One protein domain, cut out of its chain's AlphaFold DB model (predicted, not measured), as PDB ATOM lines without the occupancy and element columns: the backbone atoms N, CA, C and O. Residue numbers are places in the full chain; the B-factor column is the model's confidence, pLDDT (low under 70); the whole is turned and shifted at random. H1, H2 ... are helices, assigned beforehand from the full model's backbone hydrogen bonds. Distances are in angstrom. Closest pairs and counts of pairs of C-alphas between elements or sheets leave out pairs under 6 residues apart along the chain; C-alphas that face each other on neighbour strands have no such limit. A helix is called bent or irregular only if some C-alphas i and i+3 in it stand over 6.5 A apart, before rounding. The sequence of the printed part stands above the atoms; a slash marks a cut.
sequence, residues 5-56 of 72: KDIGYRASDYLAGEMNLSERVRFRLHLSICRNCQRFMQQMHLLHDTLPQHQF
ATOM      1  N   LYS A   5      51.340  10.635 -25.359       87.25
ATOM      2  CA  LYS A   5      51.731  10.279 -23.982       87.25
ATOM      3  C   LYS A   5      52.669  11.313 -23.349       87.25
ATOM      4  O   LYS A   5      52.516  11.630 -22.175       87.25
ATOM      5  N   ASP A   6      53.601  11.855 -24.131       88.31
ATOM      6  CA  ASP A   6      54.559  12.855 -23.650       88.31
ATOM      7  C   ASP A   6      53.849  14.170 -23.303       88.31
ATOM      8  O   ASP A   6      54.231  14.841 -22.350       88.31
ATOM      9  N   ILE A   7      52.785  14.509 -24.047       89.44
ATOM     10  CA  ILE A   7      51.927  15.665 -23.754       89.44
ATOM     11  C   ILE A   7      51.275  15.523 -22.382       89.44
ATOM     12  O   ILE A   7      51.304  16.472 -21.615       89.44
ATOM     13  N   GLY A   8      50.724  14.347 -22.063       87.75
ATOM     14  CA  GLY A   8      50.110  14.099 -20.757       87.75
ATOM     15  C   GLY A   8      51.114  14.183 -19.609       87.75
ATOM     16  O   GLY A   8      50.822  14.796 -18.591       87.75
ATOM     17  N   TYR A   9      52.314  13.626 -19.798       89.00
ATOM     18  CA  TYR A   9      53.349  13.626 -18.761       89.00
ATOM     19  C   TYR A   9      53.899  15.030 -18.470       89.00
ATOM     20  O   TYR A   9      54.216  15.335 -17.331       89.00
ATOM     21  N   ARG A  10      53.984  15.886 -19.496       88.75
ATOM     22  CA  ARG A  10      54.550  17.246 -19.407       88.75
ATOM     23  C   ARG A  10      53.495  18.353 -19.317       88.75
ATOM     24  O   ARG A  10      53.833  19.531 -19.392       88.75
ATOM     25  N   ALA A  11      52.212  18.004 -19.221       88.25
ATOM     26  CA  ALA A  11      51.127  18.983 -19.178       88.25
ATOM     27  C   ALA A  11      51.203  19.866 -17.931       88.25
ATOM     28  O   ALA A  11      51.005  21.075 -18.030       88.25
ATOM     29  N   SER A  12      51.524  19.264 -16.784       86.12
ATOM     30  CA  SER A  12      51.705  19.977 -15.521       86.12
ATOM     31  C   SER A  12      52.880  20.951 -15.603       86.12
ATOM     32  O   SER A  12      52.691  22.131 -15.338       86.12
ATOM     33  N   ASP A  13      54.040  20.508 -16.098       88.12
ATOM     34  CA  ASP A  13      55.227  21.357 -16.290       88.12
ATOM     35  C   ASP A  13      54.941  22.527 -17.248       88.12
ATOM     36  O   ASP A  13      55.412  23.650 -17.055       88.12
ATOM     37  N   TYR A  14      54.137  22.285 -18.294       88.75
ATOM     38  CA  TYR A  14      53.701  23.329 -19.224       88.75
ATOM     39  C   TYR A  14      52.835  24.393 -18.535       88.75
ATOM     40  O   TYR A  14      52.991  25.579 -18.835       88.75
ATOM     41  N   LEU A  15      51.924  23.977 -17.648       86.56
ATOM     42  CA  LEU A  15      51.052  24.872 -16.879       86.56
ATOM     43  C   LEU A  15      51.829  25.638 -15.799       86.56
ATOM     44  O   LEU A  15      51.624  26.838 -15.652       86.56
ATOM     45  N   ALA A  16      52.771  24.973 -15.125       85.06
ATOM     46  CA  ALA A  16      53.656  25.570 -14.123       85.06
ATOM     47  C   ALA A  16      54.732  26.495 -14.730       85.06
ATOM     48  O   ALA A  16      55.349  27.287 -14.024       85.06
ATOM     49  N   GLY A  17      54.950  26.431 -16.049       85.19
ATOM     50  CA  GLY A  17      55.936  27.261 -16.741       85.19
ATOM     51  C   GLY A  17      57.378  26.756 -16.627       85.19
ATOM     52  O   GLY A  17      58.299  27.497 -16.957       85.19
ATOM     53  N   GLU A  18      57.577  25.499 -16.234       88.25
ATOM     54  CA  GLU A  18      58.892  24.879 -16.017       88.25
ATOM     55  C   GLU A  18      59.544  24.355 -17.313       88.25
ATOM     56  O   GLU A  18      60.662  23.844 -17.303       88.25
ATOM     57  N   MET A  19      58.867  24.487 -18.460       87.19
ATOM     58  CA  MET A  19      59.382  24.026 -19.753       87.19
ATOM     59  C   MET A  19      60.317  25.033 -20.432       87.19
ATOM     60  O   MET A  19      60.017  26.226 -20.549       87.19
ATOM     61  N   ASN A  20      61.378  24.516 -21.057       89.38
ATOM     62  CA  ASN A  20      62.289  25.318 -21.870       89.38
ATOM     63  C   ASN A  20      61.582  25.859 -23.131       89.38
ATOM     64  O   ASN A  20      60.696  25.215 -23.703       89.38
ATOM     65  N   LEU A  21      62.015  27.022 -23.643       89.00
ATOM     66  CA  LEU A  21      61.413  27.687 -24.818       89.00
ATOM     67  C   LEU A  21      61.255  26.758 -26.037       89.00
ATOM     68  O   LEU A  21      60.214  26.755 -26.697       89.00
ATOM     69  N   SER A  22      62.267  25.936 -26.320       89.00
ATOM     70  CA  SER A  22      62.258  24.994 -27.446       89.00
ATOM     71  C   SER A  22      61.228  23.872 -27.274       89.00
ATOM     72  O   SER A  22      60.576  23.458 -28.237       89.00
ATOM     73  N   GLU A  23      61.040  23.395 -26.047       88.38
ATOM     74  CA  GLU A  23      60.058  22.369 -25.715       88.38
ATOM     75  C   GLU A  23      58.646  22.940 -25.801       88.38
ATOM     76  O   GLU A  23      57.765  22.299 -26.372       88.38
ATOM     77  N   ARG A  24      58.459  24.187 -25.356       90.00
ATOM     78  CA  ARG A  24      57.186  24.908 -25.444       90.00
ATOM     79  C   ARG A  24      56.700  25.055 -26.887       90.00
ATOM     80  O   ARG A  24      55.523  24.828 -27.170       90.00
ATOM     81  N   VAL A  25      57.602  25.385 -27.816       91.00
ATOM     82  CA  VAL A  25      57.280  25.478 -29.254       91.00
ATOM     83  C   VAL A  25      56.869  24.115 -29.815       91.00
ATOM     84  O   VAL A  25      55.833  24.003 -30.470       91.00
ATOM     85  N   ARG A  26      57.636  23.057 -29.521       90.44
ATOM     86  CA  ARG A  26      57.322  21.687 -29.969       90.44
ATOM     87  C   ARG A  26      55.994  21.180 -29.399       90.44
ATOM     88  O   ARG A  26      55.265  20.478 -30.098       90.44
ATOM     89  N   PHE A  27      55.679  21.541 -28.156       90.88
ATOM     90  CA  PHE A  27      54.422  21.203 -27.492       90.88
ATOM     91  C   PHE A  27      53.240  21.880 -28.196       90.88
ATOM     92  O   PHE A  27      52.308  21.202 -28.623       90.88
ATOM     93  N   ARG A  28      53.321  23.200 -28.435       90.06
ATOM     94  CA  ARG A  28      52.292  23.956 -29.177       90.06
ATOM     95  C   ARG A  28      52.073  23.427 -30.593       90.06
ATOM     96  O   ARG A  28      50.926  23.283 -31.008       90.06
ATOM     97  N   LEU A  29      53.147  23.082 -31.303       92.50
ATOM     98  CA  LEU A  29      53.049  22.477 -32.632       92.50
ATOM     99  C   LEU A  29      52.244  21.171 -32.587       92.50
ATOM    100  O   LEU A  29      51.339  20.975 -33.393       92.50
ATOM    101  N   HIS A  30      52.508  20.296 -31.614       92.06
ATOM    102  CA  HIS A  30      51.745  19.056 -31.478       92.06
ATOM    103  C   HIS A  30      50.259  19.320 -31.187       92.06
ATOM    104  O   HIS A  30      49.402  18.691 -31.804       92.06
ATOM    105  N   LEU A  31      49.943  20.275 -30.304       90.75
ATOM    106  CA  LEU A  31      48.555  20.661 -30.011       90.75
ATOM    107  C   LEU A  31      47.816  21.197 -31.244       90.75
ATOM    108  O   LEU A  31      46.630  20.929 -31.390       90.75
ATOM    109  N   SER A  32      48.503  21.905 -32.149       91.31
ATOM    110  CA  SER A  32      47.887  22.378 -33.399       91.31
ATOM    111  C   SER A  32      47.557  21.256 -34.391       91.31
ATOM    112  O   SER A  32      46.666  21.422 -35.218       91.31
ATOM    113  N   ILE A  33      48.241  20.111 -34.297       93.12
ATOM    114  CA  ILE A  33      48.071  18.973 -35.213       93.12
ATOM    115  C   ILE A  33      47.102  17.937 -34.622       93.12
ATOM    116  O   ILE A  33      46.282  17.361 -35.335       93.12
ATOM    117  N   CYS A  34      47.176  17.688 -33.313       93.69
ATOM    118  CA  CYS A  34      46.406  16.650 -32.635       93.69
ATOM    119  C   CYS A  34      45.233  17.237 -31.837       93.69
ATOM    120  O   CYS A  34      45.392  17.723 -30.715       93.69
ATOM    121  N   ARG A  35      44.019  17.096 -32.382       93.12
ATOM    122  CA  ARG A  35      42.773  17.587 -31.764       93.12
ATOM    123  C   ARG A  35      42.493  16.981 -30.380       93.12
ATOM    124  O   ARG A  35      41.922  17.653 -29.526       93.12
ATOM    125  N   ASN A  36      42.892  15.729 -30.136       92.62
ATOM    126  CA  ASN A  36      42.717  15.094 -28.824       92.62
ATOM    127  C   ASN A  36      43.603  15.750 -27.766       92.62
ATOM    128  O   ASN A  36      43.121  16.084 -26.687       92.62
ATOM    129  N   CYS A  37      44.873  15.992 -28.092       92.81
ATOM    130  CA  CYS A  37      45.787  16.686 -27.191       92.81
ATOM    131  C   CYS A  37      45.363  18.141 -26.971       92.81
ATOM    132  O   CYS A  37      45.471  18.640 -25.855       92.81
ATOM    133  N   GLN A  38      44.810  18.802 -27.994       93.50
ATOM    134  CA  GLN A  38      44.215  20.131 -27.847       93.50
ATOM    135  C   GLN A  38      43.068  20.135 -26.826       93.50
ATOM    136  O   GLN A  38      43.081  20.950 -25.908       93.50
ATOM    137  N   ARG A  39      42.098  19.218 -26.959       93.94
ATOM    138  CA  ARG A  39      40.964  19.097 -26.022       93.94
ATOM    139  C   ARG A  39      41.424  18.784 -24.603       93.94
ATOM    140  O   ARG A  39      40.962  19.417 -23.662       93.94
ATOM    141  N   PHE A  40      42.366  17.853 -24.465       92.81
ATOM    142  CA  PHE A  40      42.980  17.528 -23.182       92.81
ATOM    143  C   PHE A  40      43.601  18.772 -22.534       92.81
ATOM    144  O   PHE A  40      43.283  19.093 -21.395       92.81
ATOM    145  N   MET A  41      44.407  19.541 -23.274       92.69
ATOM    146  CA  MET A  41      44.995  20.765 -22.728       92.69
ATOM    147  C   MET A  41      43.951  21.829 -22.394       92.69
ATOM    148  O   MET A  41      44.142  22.546 -21.422       92.69
ATOM    149  N   GLN A  42      42.856  21.948 -23.147       92.69
ATOM    150  CA  GLN A  42      41.762  22.862 -22.796       92.69
ATOM    151  C   GLN A  42      41.131  22.496 -21.447       92.69
ATOM    152  O   GLN A  42      40.917  23.378 -20.621       92.69
ATOM    153  N   GLN A  43      40.887  21.205 -21.201       91.94
ATOM    154  CA  GLN A  43      40.384  20.719 -19.912       91.94
ATOM    155  C   GLN A  43      41.389  20.969 -18.784       91.94
ATOM    156  O   GLN A  43      41.000  21.405 -17.707       91.94
ATOM    157  N   MET A  44      42.678  20.742 -19.043       91.62
ATOM    158  CA  MET A  44      43.732  20.983 -18.059       91.62
ATOM    159  C   MET A  44      43.869  22.468 -17.697       91.62
ATOM    160  O   MET A  44      44.004  22.776 -16.518       91.62
ATOM    161  N   HIS A  45      43.779  23.391 -18.665       90.12
ATOM    162  CA  HIS A  45      43.761  24.832 -18.372       90.12
ATOM    163  C   HIS A  45      42.516  25.219 -17.571       90.12
ATOM    164  O   HIS A  45      42.639  25.925 -16.582       90.12
ATOM    165  N   LEU A  46      41.335  24.703 -17.937       90.38
ATOM    166  CA  LEU A  46      40.112  24.945 -17.169       90.38
ATOM    167  C   LEU A  46      40.286  24.507 -15.708       90.38
ATOM    168  O   LEU A  46      39.967  25.263 -14.799       90.38
ATOM    169  N   LEU A  47      40.807  23.299 -15.478       88.12
ATOM    170  CA  LEU A  47      41.058  22.777 -14.136       88.12
ATOM    171  C   LEU A  47      42.059  23.659 -13.370       88.12
ATOM    172  O   LEU A  47      41.805  24.035 -12.229       88.12
ATOM    173  N   HIS A  48      43.168  24.018 -14.017       86.88
ATOM    174  CA  HIS A  48      44.207  24.871 -13.448       86.88
ATOM    175  C   HIS A  48      43.713  26.282 -13.118       86.88
ATOM    176  O   HIS A  48      44.139  26.840 -12.121       86.88
ATOM    177  N   ASP A  49      42.814  26.860 -13.913       84.81
ATOM    178  CA  ASP A  49      42.306  28.216 -13.687       84.81
ATOM    179  C   ASP A  49      41.161  28.236 -12.659       84.81
ATOM    180  O   ASP A  49      40.953  29.232 -11.965       84.81
ATOM    181  N   THR A  50      40.418  27.130 -12.530       82.38
ATOM    182  CA  THR A  50      39.271  27.014 -11.610       82.38
ATOM    183  C   THR A  50      39.657  26.581 -10.199       82.38
ATOM    184  O   THR A  50      39.076  27.081  -9.239       82.38
ATOM    185  N   LEU A  51      40.638  25.690 -10.038       76.62
ATOM    186  CA  LEU A  51      41.098  25.224  -8.724       76.62
ATOM    187  C   LEU A  51      41.656  26.326  -7.798       76.62
ATOM    188  O   LEU A  51      41.252  26.350  -6.638       76.62
ATOM    189  N   PRO A  52      42.522  27.259  -8.240       67.19
ATOM    190  CA  PRO A  52      43.086  28.288  -7.365       67.19
ATOM    191  C   PRO A  52      42.056  29.325  -6.892       67.19
ATOM    192  O   PRO A  52      42.353  30.114  -6.000       67.19
ATOM    193  N   GLN A  53      40.834  29.327  -7.442       56.88
ATOM    194  CA  GLN A  53      39.720  30.130  -6.920       56.88
ATOM    195  C   GLN A  53      39.121  29.532  -5.633       56.88
ATOM    196  O   GLN A  53      38.394  30.221  -4.919       56.88
ATOM    197  N   HIS A  54      39.411  28.267  -5.317       60.84
ATOM    198  CA  HIS A  54      39.029  27.654  -4.052       60.84
ATOM    199  C   HIS A  54      40.161  27.847  -3.041       60.84
ATOM    200  O   HIS A  54      41.128  27.088  -3.011       60.84
ATOM    201  N   GLN A  55      40.045  28.877  -2.199       62.59
ATOM    202  CA  GLN A  55      40.811  28.914  -0.957       62.59
ATOM    203  C   GLN A  55      40.321  27.750  -0.101       62.59
ATOM    204  O   GLN A  55      39.236  27.803   0.479       62.59
ATOM    205  N   PHE A  56      41.095  26.670  -0.072       68.50
ATOM    206  CA  PHE A  56      40.890  25.647   0.935       68.50
ATOM    207  C   PHE A  56      41.181  26.299   2.290       68.50
ATOM    208  O   PHE A  56      42.243  26.911   2.429       68.50
TER     209      PHE A  56
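Overview. This is residues 5 to 56 of the 72 residues of a protein of Aquirhabdus parva (UniProt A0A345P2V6). Two helices, H3 and the longer H4, meet near their ends as a V, with the short helix H2 between its arms and the short helix H1 over one side of the V, off the plane of H3 and H4. H2 packs on residues 41 to 48 of H4, H1 lies near both H3 and H4, and residues 50 to 56, of which 50 to 53 belong to H4, stick out beyond the rest. The printed part has 52 residues with four named helices, in the order H1, H2, H3, H4, and no named strand; the class is all helix. It is only just compact, close to loose, with a radius of gyration of the C-alphas of 11.8 A, and it is elongated, spanning 36 by 23 by 15 A.

Arrangement. H1, residues 5 to 9, and H2, residues 11 to 16, meet only through their link. H1 is close to but not clearly touching H3, residues 21 to 33; their closest C-alphas, those of Ile 7 and Phe 27, are 7.1 A apart. H1 is also close to but not clearly touching H4, residues 35 to 53, where the closest C-alphas are those of Ile 7 and Cys 37, 7.1 A apart. H2 is close to but not clearly touching H3, with the C-alphas of Tyr 14 and Arg 24 closest at 7.3 A; the two run opposite ways at a steep tilt of 47 degrees. H2 touches residues 41 to 48 of H4, with the C-alphas of Ala 11 and Met 41 closest at 7.3 A. These two run the same way at a steep tilt of 38 degrees. H3 and H4 touch only at the corner by their link, where the C-alphas of Leu 31 and Gln 38 are closest at 4.9 A. They run opposite ways at a steep tilt of 60 degrees. In H1, H2 and H3 every O i to N i+4 pair is within hydrogen-bond range; in H4 it is 13 of 15.

Along the chain. H1 begins at C-alpha 5, at (51.731, 10.279, -23.982), and measures 6.4 A from first to last C-alpha. H2 measures 8.7 A. H3 begins at C-alpha 21, at (61.413, 27.687, -24.818), and measures 19.0 A. H4, 28.0 A long, ends at C-alpha 53, at (39.720, 30.130, -6.920). H4 is neither bent nor irregular, but only just: C-alphas 49 and 52 are 6.4 A apart.

Size, cuts and confidence. The two C-alphas farthest apart are those of Ile 33 and Phe 56, at 37.5 A. The printed part has no cut, and the links H1 to H2, H2 to H3 and H3 to H4 are tight. The mean pLDDT of the printed part is 86.9, and residues 52 to 56 are under 70.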